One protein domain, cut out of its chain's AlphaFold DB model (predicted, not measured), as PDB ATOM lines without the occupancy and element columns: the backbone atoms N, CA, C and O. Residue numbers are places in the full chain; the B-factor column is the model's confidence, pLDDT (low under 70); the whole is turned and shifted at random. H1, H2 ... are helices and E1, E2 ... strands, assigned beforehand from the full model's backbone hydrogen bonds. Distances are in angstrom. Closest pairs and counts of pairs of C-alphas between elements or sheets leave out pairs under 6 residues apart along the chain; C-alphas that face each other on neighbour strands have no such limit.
ATOM      1  N   GLU A  25     -24.420  20.597  32.971       91.25
ATOM      2  CA  GLU A  25     -23.411  21.070  32.008       91.25
ATOM      3  C   GLU A  25     -22.917  19.938  31.090       91.25
ATOM      4  O   GLU A  25     -22.755  20.148  29.890       91.25
ATOM      5  N   GLN A  26     -22.669  18.735  31.624       90.38
ATOM      6  CA  GLN A  26     -22.246  17.595  30.804       90.38
ATOM      7  C   GLN A  26     -23.330  17.154  29.821       90.38
ATOM      8  O   GLN A  26     -23.002  16.906  28.663       90.38
ATOM      9  N   ARG A  27     -24.595  17.099  30.256       92.06
ATOM     10  CA  ARG A  27     -25.734  16.742  29.397       92.06
ATOM     11  C   ARG A  27     -25.910  17.735  28.249       92.06
ATOM     12  O   ARG A  27     -26.002  17.315  27.105       92.06
ATOM     13  N   GLN A  28     -25.867  19.035  28.532       94.31
ATOM     14  CA  GLN A  28     -26.003  20.072  27.501       94.31
ATOM     15  C   GLN A  28     -24.908  19.980  26.436       94.31
ATOM     16  O   GLN A  28     -25.179  20.014  25.237       94.31
ATOM     17  N   VAL A  29     -23.653  19.804  26.860       94.62
ATOM     18  CA  VAL A  29     -22.554  19.661  25.902       94.62
ATOM     19  C   VAL A  29     -22.681  18.348  25.124       94.62
ATOM     20  O   VAL A  29     -22.418  18.352  23.926       94.62
ATOM     21  N   ALA A  30     -23.110  17.253  25.759       94.56
ATOM     22  CA  ALA A  30     -23.348  15.978  25.080       94.56
ATOM     23  C   ALA A  30     -24.377  16.121  23.948       94.56
ATOM     24  O   ALA A  30     -24.080  15.733  22.819       94.56
ATOM     25  N   LEU A  31     -25.517  16.767  24.216       95.56
ATOM     26  CA  LEU A  31     -26.557  17.028  23.213       95.56
ATOM     27  C   LEU A  31     -26.021  17.851  22.035       95.56
ATOM     28  O   LEU A  31     -26.223  17.487  20.881       95.56
ATOM     29  N   ALA A  32     -25.255  18.910  22.307       96.62
ATOM     30  CA  ALA A  32     -24.642  19.718  21.252       96.62
ATOM     31  C   ALA A  32     -23.611  18.932  20.414       96.62
ATOM     32  O   ALA A  32     -23.374  19.248  19.246       96.62
ATOM     33  N   VAL A  33     -22.952  17.925  21.000       96.62
ATOM     34  CA  VAL A  33     -22.057  17.019  20.266       96.62
ATOM     35  C   VAL A  33     -22.844  16.065  19.373       96.62
ATOM     36  O   VAL A  33     -22.428  15.843  18.237       96.62
ATOM     37  N   GLU A  34     -23.959  15.530  19.864       96.19
ATOM     38  CA  GLU A  34     -24.837  14.649  19.095       96.19
ATOM     39  C   GLU A  34     -25.479  15.380  17.918       96.19
ATOM     40  O   GLU A  34     -25.361  14.906  16.794       96.19
ATOM     41  N   GLN A  35     -26.040  16.571  18.138       97.00
ATOM     42  CA  GLN A  35     -26.598  17.408  17.067       97.00
ATOM     43  C   GLN A  35     -25.565  17.678  15.970       97.00
ATOM     44  O   GLN A  35     -25.814  17.414  14.800       97.00
ATOM     45  N   LYS A  36     -24.338  18.068  16.341       96.56
ATOM     46  CA  LYS A  36     -23.251  18.269  15.366       96.56
ATOM     47  C   LYS A  36     -22.886  17.008  14.589       96.56
ATOM     48  O   LYS A  36     -22.385  17.115  13.472       96.56
ATOM     49  N   ALA A  37     -23.047  15.831  15.187       96.38
ATOM     50  CA  ALA A  37     -22.799  14.569  14.508       96.38
ATOM     51  C   ALA A  37     -23.948  14.198  13.563       96.38
ATOM     52  O   ALA A  37     -23.670  13.717  12.467       96.38
ATOM     53  N   ILE A  38     -25.197  14.489  13.939       96.00
ATOM     54  CA  ILE A  38     -26.376  14.358  13.073       96.00
ATOM     55  C   ILE A  38     -26.238  15.285  11.861       96.00
ATOM     56  O   ILE A  38     -26.300  14.814  10.732       96.00
ATOM     57  N   ASP A  39     -25.925  16.565  12.074       96.38
ATOM     58  CA  ASP A  39     -25.706  17.540  10.995       96.38
ATOM     59  C   ASP A  39     -24.540  17.157  10.082       96.38
ATOM     60  O   ASP A  39     -24.505  17.489   8.897       96.38
ATOM     61  N   LEU A  40     -23.515  16.514  10.642       95.38
ATOM     62  CA  LEU A  40     -22.396  16.013   9.860       95.38
ATOM     63  C   LEU A  40     -22.839  14.833   8.999       95.38
ATOM     64  O   LEU A  40     -22.483  14.802   7.825       95.38
ATOM     65  N   ARG A  41     -23.587  13.889   9.575       94.75
ATOM     66  CA  ARG A  41     -24.093  12.684   8.910       94.75
ATOM     67  C   ARG A  41     -25.081  13.028   7.796       94.75
ATOM     68  O   ARG A  41     -24.886  12.561   6.680       94.75
ATOM     69  N   SER A  42     -26.042  13.915   8.048       94.25
ATOM     70  CA  SER A  42     -27.055  14.323   7.061       94.25
ATOM     71  C   SER A  42     -26.430  14.904   5.789       94.25
ATOM     72  O   SER A  42     -26.916  14.682   4.682       94.25
ATOM     73  N   ARG A  43     -25.264  15.561   5.902       94.31
ATOM     74  CA  ARG A  43     -24.488  16.031   4.742       94.31
ATOM     75  C   ARG A  43     -23.977  14.907   3.854       94.31
ATOM     76  O   ARG A  43     -23.509  15.234   2.771       94.31
ATOM     77  N   PHE A  44     -23.941  13.656   4.292       92.81
ATOM     78  CA  PHE A  44     -23.551  12.505   3.475       92.81
ATOM     79  C   PHE A  44     -24.761  11.736   2.944       92.81
ATOM     80  O   PHE A  44     -24.626  11.075   1.922       92.81
ATOM     81  N   GLU A  45     -25.924  11.898   3.572       91.38
ATOM     82  CA  GLU A  45     -27.164  11.187   3.237       91.38
ATOM     83  C   GLU A  45     -28.016  11.876   2.170       91.38
ATOM     84  O   GLU A  45     -28.981  11.296   1.687       91.38
ATOM     85  N   THR A  46     -27.654  13.088   1.747       93.62
ATOM     86  CA  THR A  46     -28.299  13.739   0.597       93.62
ATOM     87  C   THR A  46     -28.239  12.825  -0.632       93.62
ATOM     88  O   THR A  46     -27.145  12.359  -0.967       93.62
ATOM     89  N   SER A  47     -29.364  12.629  -1.328       91.38
ATOM     90  CA  SER A  47     -29.508  11.699  -2.466       91.38
ATOM     91  C   SER A  47     -28.365  11.801  -3.481       91.38
ATOM     92  O   SER A  47     -27.668  10.821  -3.730       91.38
ATOM     93  N   GLY A  48     -28.053  13.012  -3.949       93.25
ATOM     94  CA  GLY A  48     -26.980  13.223  -4.927       93.25
ATOM     95  C   GLY A  48     -25.567  12.868  -4.434       93.25
ATOM     96  O   GLY A  48     -24.663  12.666  -5.241       93.25
ATOM     97  N   LYS A  49     -25.326  12.781  -3.120       92.19
ATOM     98  CA  LYS A  49     -24.063  12.244  -2.579       92.19
ATOM     99  C   LYS A  49     -24.110  10.735  -2.426       92.19
ATOM    100  O   LYS A  49     -23.106  10.100  -2.734       92.19
ATOM    101  N   GLN A  50     -25.246  10.187  -2.008       93.06
ATOM    102  CA  GLN A  50     -25.444   8.744  -1.921       93.06
ATOM    103  C   GLN A  50     -25.255   8.073  -3.286       93.06
ATOM    104  O   GLN A  50     -24.492   7.119  -3.395       93.06
ATOM    105  N   GLU A  51     -25.811   8.648  -4.354       93.12
ATOM    106  CA  GLU A  51     -25.594   8.183  -5.731       93.12
ATOM    107  C   GLU A  51     -24.111   8.196  -6.129       93.12
ATOM    108  O   GLU A  51     -23.600   7.233  -6.703       93.12
ATOM    109  N   ARG A  52     -23.381   9.263  -5.772       91.62
ATOM    110  CA  ARG A  52     -21.932   9.356  -6.022       91.62
ATOM    111  C   ARG A  52     -21.149   8.295  -5.255       91.62
ATOM    112  O   ARG A  52     -20.176   7.768  -5.785       91.62
ATOM    113  N   TYR A  53     -21.539   7.987  -4.020       91.81
ATOM    114  CA  TYR A  53     -20.887   6.939  -3.234       91.81
ATOM    115  C   TYR A  53     -21.224   5.550  -3.764       91.81
ATOM    116  O   TYR A  53     -20.330   4.715  -3.854       91.81
ATOM    117  N   ALA A  54     -22.459   5.320  -4.209       91.75
ATOM    118  CA  ALA A  54     -22.846   4.083  -4.877       91.75
ATOM    119  C   ALA A  54     -22.051   3.865  -6.171       91.75
ATOM    120  O   ALA A  54     -21.598   2.752  -6.434       91.75
ATOM    121  N   ALA A  55     -21.815   4.925  -6.950       91.69
ATOM    122  CA  ALA A  55     -20.935   4.867  -8.113       91.69
ATOM    123  C   ALA A  55     -19.476   4.550  -7.731       91.69
ATOM    124  O   ALA A  55     -18.853   3.726  -8.395       91.69
ATOM    125  N   ASP A  56     -18.951   5.144  -6.648       89.62
ATOM    126  CA  ASP A  56     -17.613   4.822  -6.130       89.62
ATOM    127  C   ASP A  56     -17.515   3.330  -5.726       89.62
ATOM    128  O   ASP A  56     -16.528   2.682  -6.062       89.62
ATOM    129  N   PHE A  57     -18.539   2.757  -5.077       88.94
ATOM    130  CA  PHE A  57     -18.589   1.318  -4.771       88.94
ATOM    131  C   PHE A  57     -18.610   0.454  -6.038       88.94
ATOM    132  O   PHE A  57     -17.792  -0.449  -6.154       88.94
ATOM    133  N   ARG A  58     -19.471   0.767  -7.017       89.38
ATOM    134  CA  ARG A  58     -19.535   0.034  -8.300       89.38
ATOM    135  C   ARG A  58     -18.214   0.073  -9.064       89.38
ATOM    136  O   ARG A  58     -17.893  -0.868  -9.777       89.38
ATOM    137  N   LEU A  59     -17.472   1.178  -8.960       86.94
ATOM    138  CA  LEU A  59     -16.145   1.301  -9.555       86.94
ATOM    139  C   LEU A  59     -15.144   0.366  -8.869       86.94
ATOM    140  O   LEU A  59     -14.364  -0.278  -9.561       86.94
ATOM    141  N   MET A  60     -15.182   0.283  -7.536       84.25
ATOM    142  CA  MET A  60     -14.323  -0.629  -6.780       84.25
ATOM    143  C   MET A  60     -14.699  -2.098  -7.002       84.25
ATOM    144  O   MET A  60     -13.797  -2.911  -7.134       84.25
ATOM    145  N   ASP A  61     -15.989  -2.429  -7.119       83.44
ATOM    146  CA  ASP A  61     -16.460  -3.798  -7.392       83.44
ATOM    147  C   ASP A  61     -15.963  -4.334  -8.756       83.44
ATOM    148  O   ASP A  61     -15.925  -5.540  -8.965       83.44
ATOM    149  N   ARG A  62     -15.593  -3.451  -9.699       84.50
ATOM    150  CA  ARG A  62     -15.023  -3.827 -11.010       84.50
ATOM    151  C   ARG A  62     -13.518  -4.085 -10.975       84.50
ATOM    152  O   ARG A  62     -12.968  -4.561 -11.963       84.50
ATOM    153  N   LEU A  63     -12.836  -3.671  -9.910       77.62
ATOM    154  CA  LEU A  63     -11.417  -3.948  -9.745       77.62
ATOM    155  C   LEU A  63     -11.300  -5.349  -9.143       77.62
ATOM    156  O   LEU A  63     -11.554  -5.523  -7.956       77.62
ATOM    157  N   ASP A  64     -10.931  -6.334  -9.961       60.41
ATOM    158  CA  ASP A  64     -10.708  -7.712  -9.515       60.41
ATOM    159  C   ASP A  64      -9.535  -7.769  -8.517       60.41
ATOM    160  O   ASP A  64      -8.365  -7.858  -8.889       60.41
ATOM    161  N   GLY A  65      -9.840  -7.664  -7.221       57.53
ATOM    162  CA  GLY A  65      -8.871  -7.820  -6.137       57.53
ATOM    163  C   GLY A  65      -9.367  -7.283  -4.786       57.53
ATOM    164  O   GLY A  65     -10.062  -6.269  -4.739       57.53
ATOM    165  N   PRO A  66      -8.984  -7.906  -3.654       52.22
ATOM    166  CA  PRO A  66      -9.533  -7.580  -2.332       52.22
ATOM    167  C   PRO A  66      -9.111  -6.204  -1.783       52.22
ATOM    168  O   PRO A  66      -9.668  -5.750  -0.786       52.22
ATOM    169  N   VAL A  67      -8.130  -5.530  -2.402       56.69
ATOM    170  CA  VAL A  67      -7.570  -4.248  -1.940       56.69
ATOM    171  C   VAL A  67      -7.123  -3.412  -3.147       56.69
ATOM    172  O   VAL A  67      -6.004  -3.552  -3.634       56.69
ATOM    173  N   GLY A  68      -7.991  -2.535  -3.651       57.06
ATOM    174  CA  GLY A  68      -7.657  -1.594  -4.728       57.06
ATOM    175  C   GLY A  68      -7.448  -0.172  -4.205       57.06
ATOM    176  O   GLY A  68      -8.231   0.294  -3.378       57.06
ATOM    177  N   GLU A  69      -6.425   0.540  -4.692       66.50
ATOM    178  CA  GLU A  69      -6.265   1.986  -4.488       66.50
ATOM    179  C   GLU A  69      -6.442   2.736  -5.811       66.50
ATOM    180  O   GLU A  69      -5.638   2.578  -6.727       66.50
ATOM    181  N   ILE A  70      -7.436   3.625  -5.894       68.06
ATOM    182  CA  ILE A  70      -7.560   4.564  -7.020       68.06
ATOM    183  C   ILE A  70      -7.153   5.952  -6.531       68.06
ATOM    184  O   ILE A  70      -7.845   6.542  -5.696       68.06
ATOM    185  N   SER A  71      -6.048   6.487  -7.058       61.94
ATOM    186  CA  SER A  71      -5.595   7.858  -6.793       61.94
ATOM    187  C   SER A  71      -5.734   8.737  -8.042       61.94
ATOM    188  O   SER A  71      -5.272   8.381  -9.122       61.94
ATOM    189  N   TYR A  72      -6.370   9.903  -7.911       61.72
ATOM    190  CA  TYR A  72      -6.487  10.882  -9.004       61.72
ATOM    191  C   TYR A  72      -5.425  12.003  -8.839       61.72
ATOM    192  O   TYR A  72      -5.303  12.574  -7.754       61.72
ATOM    193  N   LYS A  73      -4.666  12.362  -9.896       54.81
ATOM    194  CA  LYS A  73      -3.799  13.576  -9.998       54.81
ATOM    195  C   LYS A  73      -4.344  14.467 -11.134       54.81
ATOM    196  O   LYS A  73      -4.718  13.931 -12.165       54.81
ATOM    197  N   ARG A  74      -4.488  15.802 -11.049       45.34
ATOM    198  CA  ARG A  74      -3.468  16.848 -10.791       45.34
ATOM    199  C   ARG A  74      -3.888  17.984  -9.827       45.34
ATOM    200  O   ARG A  74      -3.023  18.741  -9.415       45.34
ATOM    201  N   LEU A  75      -5.163  18.105  -9.439       52.91
ATOM    202  CA  LEU A  75      -5.666  19.190  -8.558       52.91
ATOM    203  C   LEU A  75      -6.682  18.721  -7.493       52.91
ATOM    204  O   LEU A  75      -7.174  19.519  -6.699       52.91
ATOM    205  N   GLY A  76      -6.965  17.416  -7.423       54.41
ATOM    206  CA  GLY A  76      -7.919  16.828  -6.485       54.41
ATOM    207  C   GLY A  76      -7.438  15.460  -6.024       54.41
ATOM    208  O   GLY A  76      -7.799  14.451  -6.614       54.41
ATOM    209  N   ASN A  77      -6.605  15.427  -4.982       70.94
ATOM    210  CA  ASN A  77      -6.066  14.187  -4.420       70.94
ATOM    211  C   ASN A  77      -7.176  13.410  -3.696       70.94
ATOM    212  O   ASN A  77      -7.283  13.487  -2.469       70.94
ATOM    213  N   LYS A  78      -8.019  12.722  -4.471       80.81
ATOM    214  CA  LYS A  78      -8.969  11.705  -4.018       80.81
ATOM    215  C   LYS A  78      -8.259  10.357  -4.074       80.81
ATOM    216  O   LYS A  78      -7.732   9.998  -5.125       80.81
ATOM    217  N   ARG A  79      -8.272   9.633  -2.959       85.81
ATOM    218  CA  ARG A  79      -7.829   8.244  -2.842       85.81
ATOM    219  C   ARG A  79      -9.018   7.413  -2.377       85.81
ATOM    220  O   ARG A  79      -9.640   7.749  -1.370       85.81
ATOM    221  N   LEU A  80      -9.365   6.387  -3.137       88.88
ATOM    222  CA  LEU A  80     -10.341   5.378  -2.736       88.88
ATOM    223  C   LEU A  80      -9.588   4.110  -2.365       88.88
ATOM    224  O   LEU A  80      -8.667   3.743  -3.086       88.88
ATOM    225  N   SER A  81      -9.965   3.476  -1.262       87.31
ATOM    226  CA  SER A  81      -9.429   2.184  -0.852       87.31
ATOM    227  C   SER A  81     -10.504   1.327  -0.200       87.31
ATOM    228  O   SER A  81     -11.339   1.834   0.551       87.31
ATOM    229  N   VAL A  82     -10.467   0.025  -0.459       86.00
ATOM    230  CA  VAL A  82     -11.303  -0.974   0.215       86.00
ATOM    231  C   VAL A  82     -10.388  -1.745   1.159       86.00
ATOM    232  O   VAL A  82      -9.446  -2.390   0.716       86.00
ATOM    233  N   GLU A  83     -10.590  -1.579   2.468       81.12
ATOM    234  CA  GLU A  83      -9.818  -2.306   3.494       81.12
ATOM    235  C   GLU A  83     -10.522  -3.609   3.905       81.12
ATOM    236  O   GLU A  83      -9.866  -4.555   4.337       81.12
ATOM    237  N   LYS A  84     -11.855  -3.648   3.795       84.81
ATOM    238  CA  LYS A  84     -12.715  -4.788   4.130       84.81
ATOM    239  C   LYS A  84     -13.863  -4.866   3.138       84.81
ATOM    240  O   LYS A  84     -14.312  -3.833   2.643       84.81
ATOM    241  N   GLU A  85     -14.371  -6.069   2.897       81.00
ATOM    242  CA  GLU A  85     -15.548  -6.260   2.049       81.00
ATOM    243  C   GLU A  85     -16.724  -5.407   2.539       81.00
ATOM    244  O   GLU A  85     -17.054  -5.374   3.726       81.00
ATOM    245  N   GLY A  86     -17.325  -4.654   1.616       84.38
ATOM    246  CA  GLY A  86     -18.409  -3.723   1.924       84.38
ATOM    247  C   GLY A  86     -17.982  -2.408   2.591       84.38
ATOM    248  O   GLY A  86     -18.843  -1.554   2.799       84.38
ATOM    249  N   GLU A  87     -16.695  -2.182   2.885       91.06
ATOM    250  CA  GLU A  87     -16.191  -0.911   3.423       91.06
ATOM    251  C   GLU A  87     -15.409  -0.107   2.378       91.06
ATOM    252  O   GLU A  87     -14.380  -0.540   1.862       91.06
ATOM    253  N   LEU A  88     -15.847   1.129   2.125       91.25
ATOM    254  CA  LEU A  88     -15.159   2.070   1.244       91.25
ATOM    255  C   LEU A  88     -14.521   3.189   2.062       91.25
ATOM    256  O   LEU A  88     -15.206   4.035   2.645       91.25
ATOM    257  N   THR A  89     -13.195   3.248   2.046       93.12
ATOM    258  CA  THR A  89     -12.432   4.376   2.574       93.12
ATOM    259  C   THR A  89     -12.168   5.386   1.465       93.12
ATOM    260  O   THR A  89     -11.651   5.078   0.396       93.12
ATOM    261  N   ARG A  90     -12.519   6.638   1.736       91.44
ATOM    262  CA  ARG A  90     -12.388   7.767   0.822       91.44
ATOM    263  C   ARG A  90     -11.558   8.851   1.497       91.44
ATOM    264  O   ARG A  90     -12.000   9.463   2.470       91.44
ATOM    265  N   GLU A  91     -10.361   9.098   0.981       91.06
ATOM    266  CA  GLU A  91      -9.453  10.142   1.456       91.06
ATOM    267  C   GLU A  91      -9.371  11.301   0.455       91.06
ATOM    268  O   GLU A  91      -9.287  11.087  -0.752       91.06
ATOM    269  N   HIS A  92      -9.396  12.540   0.951       87.19
ATOM    270  CA  HIS A  92      -9.338  13.760   0.140       87.19
ATOM    271  C   HIS A  92      -8.379  14.796   0.712       87.19
ATOM    272  O   HIS A  92      -8.416  15.071   1.913       87.19
ATOM    273  N   GLY A  93      -7.628  15.456  -0.174       83.25
ATOM    274  CA  GLY A  93      -6.945  16.729   0.079       83.25
ATOM    275  C   GLY A  93      -5.490  16.622   0.554       83.25
ATOM    276  O   GLY A  93      -5.110  15.715   1.286       83.25
ATOM    277  N   ILE A  94      -4.661  17.594   0.148       75.06
ATOM    278  CA  ILE A  94      -3.224  17.658   0.492       75.06
ATOM    279  C   ILE A  94      -3.024  18.306   1.867       75.06
ATOM    280  O   ILE A  94      -2.472  17.703   2.786       75.06
ATOM    281  N   VAL A  95      -3.512  19.543   2.017       78.69
ATOM    282  CA  VAL A  95      -3.321  20.369   3.225       78.69
ATOM    283  C   VAL A  95      -4.353  20.043   4.309       78.69
ATOM    284  O   VAL A  95      -4.070  20.088   5.510       78.69
ATOM    285  N   ARG A  96      -5.582  19.727   3.893       82.31
ATOM    286  CA  ARG A  96      -6.679  19.297   4.763       82.31
ATOM    287  C   ARG A  96      -7.076  17.893   4.330       82.31
ATOM    288  O   ARG A  96      -7.785  17.755   3.342       82.31
ATOM    289  N   LYS A  97      -6.606  16.892   5.069       91.19
ATOM    290  CA  LYS A  97      -6.919  15.484   4.835       91.19
ATOM    291  C   LYS A  97      -8.269  15.159   5.462       91.19
ATOM    292  O   LYS A  97      -8.432  15.298   6.675       91.19
ATOM    293  N   ILE A  98      -9.234  14.758   4.650       93.94
ATOM    294  CA  ILE A  98     -10.519  14.224   5.105       93.94
ATOM    295  C   ILE A  98     -10.527  12.743   4.754       93.94
ATOM    296  O   ILE A  98     -10.350  12.416   3.590       93.94
ATOM    297  N   ARG A  99     -10.729  11.872   5.739       95.56
ATOM    298  CA  ARG A  99     -10.907  10.431   5.557       95.56
ATOM    299  C   ARG A  99     -12.316  10.069   5.998       95.56
ATOM    300  O   ARG A  99     -12.685  10.319   7.143       95.56
ATOM    301  N   THR A 100     -13.100   9.498   5.101       96.19
ATOM    302  CA  THR A 100     -14.445   8.987   5.380       96.19
ATOM    303  C   THR A 100     -14.484   7.504   5.088       96.19
ATOM    304  O   THR A 100     -14.036   7.103   4.021       96.19
ATOM    305  N   VAL A 101     -15.003   6.712   6.017       96.31
ATOM    306  CA  VAL A 101     -15.226   5.277   5.841       96.31
ATOM    307  C   VAL A 101     -16.726   5.060   5.764       96.31
ATOM    308  O   VAL A 101     -17.448   5.429   6.695       96.31
ATOM    309  N   PHE A 102     -17.169   4.500   4.649       95.38
ATOM    310  CA  PHE A 102     -18.550   4.121   4.399       95.38
ATOM    311  C   PHE A 102     -18.696   2.609   4.492       95.38
ATOM    312  O   PHE A 102     -17.771   1.886   4.131       95.38
ATOM    313  N   GLN A 103     -19.856   2.151   4.941       94.94
ATOM    314  CA  GLN A 103     -20.226   0.745   4.992       94.94
ATOM    315  C   GLN A 103     -21.466   0.544   4.124       94.94
ATOM    316  O   GLN A 103     -22.464   1.239   4.299       94.94
ATOM    317  N   ARG A 104     -21.383  -0.376   3.162       92.50
ATOM    318  CA  ARG A 104     -22.508  -0.781   2.318       92.50
ATOM    319  C   ARG A 104     -23.253  -1.919   3.004       92.50
ATOM    320  O   ARG A 104     -22.662  -2.951   3.313       92.50
ATOM    321  N   ASN A 105     -24.552  -1.753   3.205       89.31
ATOM    322  CA  ASN A 105     -25.417  -2.841   3.625       89.31
ATOM    323  C   ASN A 105     -25.646  -3.785   2.435       89.31
ATOM    324  O   ASN A 105     -26.128  -3.360   1.387       89.31
ATOM    325  N   LEU A 106     -25.288  -5.060   2.593       85.56
ATOM    326  CA  LEU A 106     -25.369  -6.059   1.521       85.56
ATOM    327  C   LEU A 106     -26.808  -6.331   1.062       85.56
ATOM    328  O   LEU A 106     -27.017  -6.657  -0.099       85.56
ATOM    329  N   HIS A 107     -27.792  -6.168   1.951       85.00
ATOM    330  CA  HIS A 107     -29.188  -6.490   1.653       85.00
ATOM    331  C   HIS A 107     -29.926  -5.316   1.010       85.00
ATOM    332  O   HIS A 107     -30.626  -5.488   0.019       85.00
ATOM    333  N   SER A 108     -29.780  -4.113   1.571       86.44
ATOM    334  CA  SER A 108     -30.494  -2.924   1.087       86.44
ATOM    335  C   SER A 108     -29.711  -2.120   0.049       86.44
ATOM    336  O   SER A 108     -30.268  -1.224  -0.578       86.44
ATOM    337  N   GLY A 109     -28.404  -2.367  -0.089       84.88
ATOM    338  CA  GLY A 109     -27.503  -1.521  -0.869       84.88
ATOM    339  C   GLY A 109     -27.297  -0.121  -0.275       84.88
ATOM    340  O   GLY A 109     -26.594   0.689  -0.881       84.88
ATOM    341  N   ALA A 110     -27.886   0.175   0.891       89.81
ATOM    342  CA  ALA A 110     -27.740   1.461   1.559       89.81
ATOM    343  C   ALA A 110     -26.288   1.679   1.998       89.81
ATOM    344  O   ALA A 110     -25.586   0.735   2.368       89.81
ATOM    345  N   ILE A 111     -25.837   2.929   1.938       93.38
ATOM    346  CA  ILE A 111     -24.467   3.306   2.270       93.38
ATOM    347  C   ILE A 111     -24.502   4.207   3.495       93.38
ATOM    348  O   ILE A 111     -24.971   5.347   3.440       93.38
ATOM    349  N   ASP A 112     -23.932   3.701   4.581       93.88
ATOM    350  CA  ASP A 112     -23.901   4.380   5.866       93.88
ATOM    351  C   ASP A 112     -22.500   4.901   6.182       93.88
ATOM    352  O   ASP A 112     -21.472   4.293   5.870       93.88
ATOM    353  N   LEU A 113     -22.438   6.072   6.812       96.00
ATOM    354  CA  LEU A 113     -21.180   6.657   7.261       96.00
ATOM    355  C   LEU A 113     -20.744   5.996   8.572       96.00
ATOM    356  O   LEU A 113     -21.294   6.299   9.625       96.00
ATOM    357  N   LYS A 114     -19.682   5.191   8.528       95.94
ATOM    358  CA  LYS A 114     -19.110   4.532   9.711       95.94
ATOM    359  C   LYS A 114     -18.129   5.423  10.459       95.94
ATOM    360  O   LYS A 114     -18.129   5.503  11.686       95.94
ATOM    361  N   THR A 115     -17.229   6.089   9.738       97.38
ATOM    362  CA  THR A 115     -16.189   6.931  10.350       97.38
ATOM    363  C   THR A 115     -15.942   8.185   9.527       97.38
ATOM    364  O   THR A 115     -15.794   8.128   8.311       97.38
ATOM    365  N   TYR A 116     -15.825   9.329  10.197       97.56
ATOM    366  CA  TYR A 116     -15.406  10.594   9.598       97.56
ATOM    367  C   TYR A 116     -14.211  11.161  10.354       97.56
ATOM    368  O   TYR A 116     -14.287  11.459  11.544       97.56
ATOM    369  N   GLN A 117     -13.111  11.381   9.648       97.31
ATOM    370  CA  GLN A 117     -11.907  11.999  10.172       97.31
ATOM    371  C   GLN A 117     -11.529  13.209   9.331       97.31
ATOM    372  O   GLN A 117     -11.496  13.172   8.105       97.31
ATOM    373  N   ARG A 118     -11.184  14.300  10.001       95.94
ATOM    374  CA  ARG A 118     -10.670  15.518   9.381       95.94
ATOM    375  C   ARG A 118      -9.388  15.907  10.085       95.94
ATOM    376  O   ARG A 118      -9.403  16.116  11.291       95.94
ATOM    377  N   LYS A 119      -8.301  16.059   9.337       95.75
ATOM    378  CA  LYS A 119      -6.994  16.527   9.803       95.75
ATOM    379  C   LYS A 119      -6.574  17.731   8.969       95.75
ATOM    380  O   LYS A 119      -6.573  17.687   7.746       95.75
ATOM    381  N   GLY A 120      -6.210  18.825   9.618       92.31
ATOM    382  CA  GLY A 120      -5.680  20.008   8.945       92.31
ATOM    383  C   GLY A 120      -4.782  20.817   9.868       92.31
ATOM    384  O   GLY A 120      -4.526  20.427  11.004       92.31
ATOM    385  N   PHE A 121      -4.354  21.989   9.404       89.88
ATOM    386  CA  PHE A 121      -3.431  22.863  10.140       89.88
ATOM    387  C   PHE A 121      -3.934  23.303  11.529       89.88
ATOM    388  O   PHE A 121      -3.140  23.621  12.408       89.88
ATOM    389  N   ARG A 122      -5.255  23.325  11.761       89.12
ATOM    390  CA  ARG A 122      -5.824  23.676  13.077       89.12
ATOM    391  C   ARG A 122      -5.840  22.492  14.050       89.12
ATOM    392  O   ARG A 122      -5.802  22.711  15.259       89.12
ATOM    393  N   GLY A 123      -5.860  21.257  13.550       95.12
ATOM    394  CA  GLY A 123      -5.995  20.053  14.363       95.12
ATOM    395  C   GLY A 123      -6.670  18.895  13.633       95.12
ATOM    396  O   GLY A 123      -6.871  18.937  12.417       95.12
ATOM    397  N   SER A 124      -7.033  17.871  14.396       96.44
ATOM    398  CA  SER A 124      -7.785  16.709  13.946       96.44
ATOM    399  C   SER A 124      -9.113  16.564  14.688       96.44
ATOM    400  O   SER A 124      -9.230  16.895  15.868       96.44
ATOM    401  N   SER A 125     -10.125  16.054  13.997       97.19
ATOM    402  CA  SER A 125     -11.375  15.588  14.590       97.19
ATOM    403  C   SER A 125     -11.776  14.252  13.981       97.19
ATOM    404  O   SER A 125     -11.707  14.117  12.763       97.19
ATOM    405  N   SER A 126     -12.215  13.314  14.808       97.56
ATOM    406  CA  SER A 126     -12.716  11.999  14.422       97.56
ATOM    407  C   SER A 126     -14.122  11.802  14.985       97.56
ATOM    408  O   SER A 126     -14.385  12.216  16.116       97.56
ATOM    409  N   TYR A 127     -15.003  11.196  14.202       98.25
ATOM    410  CA  TYR A 127     -16.358  10.790  14.556       98.25
ATOM    411  C   TYR A 127     -16.508   9.333  14.130       98.25
ATOM    412  O   TYR A 127     -16.155   8.987  13.004       98.25
ATOM    413  N   VAL A 128     -17.007   8.501  15.033       97.94
ATOM    414  CA  VAL A 128     -17.276   7.081  14.801       97.94
ATOM    415  C   VAL A 128     -18.749   6.859  15.073       97.94
ATOM    416  O   VAL A 128     -19.230   7.245  16.141       97.94
ATOM    417  N   PHE A 129     -19.443   6.268  14.117       97.25
ATOM    418  CA  PHE A 129     -20.863   5.962  14.179       97.25
ATOM    419  C   PHE A 129     -21.062   4.446  14.286       97.25
ATOM    420  O   PHE A 129     -20.185   3.682  13.878       97.25
ATOM    421  N   ASP A 130     -22.169   4.020  14.891       95.31
ATOM    422  CA  ASP A 130     -22.621   2.625  14.833       95.31
ATOM    423  C   ASP A 130     -23.405   2.340  13.546       95.31
ATOM    424  O   ASP A 130     -23.621   3.233  12.729       95.31
ATOM    425  N   ASP A 131     -23.859   1.097  13.396       91.62
ATOM    426  CA  ASP A 131     -24.655   0.646  12.249       91.62
ATOM    427  C   ASP A 131     -26.035   1.330  12.180       91.62
ATOM    428  O   ASP A 131     -26.625   1.447  11.114       91.62
ATOM    429  N   ASN A 132     -26.532   1.870  13.299       91.81
ATOM    430  CA  ASN A 132     -27.742   2.703  13.329       91.81
ATOM    431  C   ASN A 132     -27.436   4.178  12.980       91.81
ATOM    432  O   ASN A 132     -28.304   5.059  13.038       91.81
ATOM    433  N   GLY A 133     -26.166   4.472  12.692       91.81
ATOM    434  CA  GLY A 133     -25.576   5.782  12.465       91.81
ATOM    435  C   GLY A 133     -25.719   6.755  13.640       91.81
ATOM    436  O   GLY A 133     -25.729   7.976  13.452       91.81
ATOM    437  N   LYS A 134     -25.843   6.244  14.867       95.94
ATOM    438  CA  LYS A 134     -25.698   7.029  16.093       95.94
ATOM    439  C   LYS A 134     -24.216   7.183  16.424       95.94
ATOM    440  O   LYS A 134     -23.397   6.297  16.200       95.94
ATOM    441  N   LEU A 135     -23.851   8.331  16.989       97.31
ATOM    442  CA  LEU A 135     -22.463   8.623  17.341       97.31
ATOM    443  C   LEU A 135     -21.991   7.732  18.502       97.31
ATOM    444  O   LEU A 135     -22.515   7.832  19.606       97.31
ATOM    445  N   GLN A 136     -20.954   6.930  18.278       97.31
ATOM    446  CA  GLN A 136     -20.324   6.077  19.289       97.31
ATOM    447  C   GLN A 136     -19.128   6.748  19.959       97.31
ATOM    448  O   GLN A 136     -18.943   6.663  21.175       97.31
TER     449      GLN A 136
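What this domain is: This is residues 25 to 136 of the 586 residues of an uncharacterized protein of Rhizobium sp. rho-1.1 (UniProt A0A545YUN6). Two helices, end to end as a corner, cover one face of a twisted, curled wall of six antiparallel strands, whose other face has no named helix. The first helix crosses the sheet near E5 and E6 and sticks out past the edge strand E6 with residues 25 to 32, which stand free; the second crosses E2 and E3. The printed part has 112 residues, in the order H1, H2, E1 to E6, and its class is mixed, helices and strands. The sheet runs E1, E2, E3, E4, E5, E6, antiparallel throughout. The whole is compact, with a radius of gyration of the C-alphas of 15.1 A and spans of 52 by 38 by 24 A.

How they stand to each other: H1, residues 25 to 45, and H2, residues 47 to 61, are close but not clearly touching; their closest C-alphas, of Phe 44 and Gln 50, are 6.8 A apart. They run the same way at a steep tilt of 68 degrees, only just short of about perpendicular. The sheet of E1, residues 69 to 71, E2, 78 to 84, E3, 87 to 92, E4, 97 to 104, E5, 111 to 120, and E6, 123 to 129, is a meander, each strand the antiparallel neighbour of the one before. The domain has two layers, with H1 and H2 on the same face of this sheet. H1 has a height over the sheet of 10.4 A and lies over E5 and E6; its closest C-alphas to E5 are those of Arg 41 and Leu 113, 6.9 A. H2 has a height of 7.9 A and lies over E3 and, only just, E2, on which 3 of its C-alphas fall; Phe 57 and Leu 88 have its closest C-alphas to E3, 7.0 A. Within hydrogen-bond range are N 70 and O 80 of E1 and E2, 3.1 A, N 79 and O 91 of E2 and E3, 2.8 A, N 90 and O 100 of E3 and E4, 2.8 A, N 99 and O 117 of E4 and E5, 2.8 A, and N 118 and O 125 of E5 and E6, 2.8 A. O i to N i+4 pairs are within range in 15 of 17 cases in H1 and 10 of 11 in H2.

Where its parts are: H1 begins at C-alpha 25 (-23.411, 21.070, 32.008) and is 30.7 A long; H2 is 20.8 A. E4 is 22.7 A, E5 26.0 A, with a bend of 58 degrees at residue 114, and E6 20.5 A, ending at C-alpha 129 (-20.863, 5.962, 14.179).

The domain as a whole: The C-alphas of Glu 25 and Asp 64 are the two farthest apart, 52.1 A. The printed part has no cut, and no link is long. Residues 64 to 76 have pLDDT under 70.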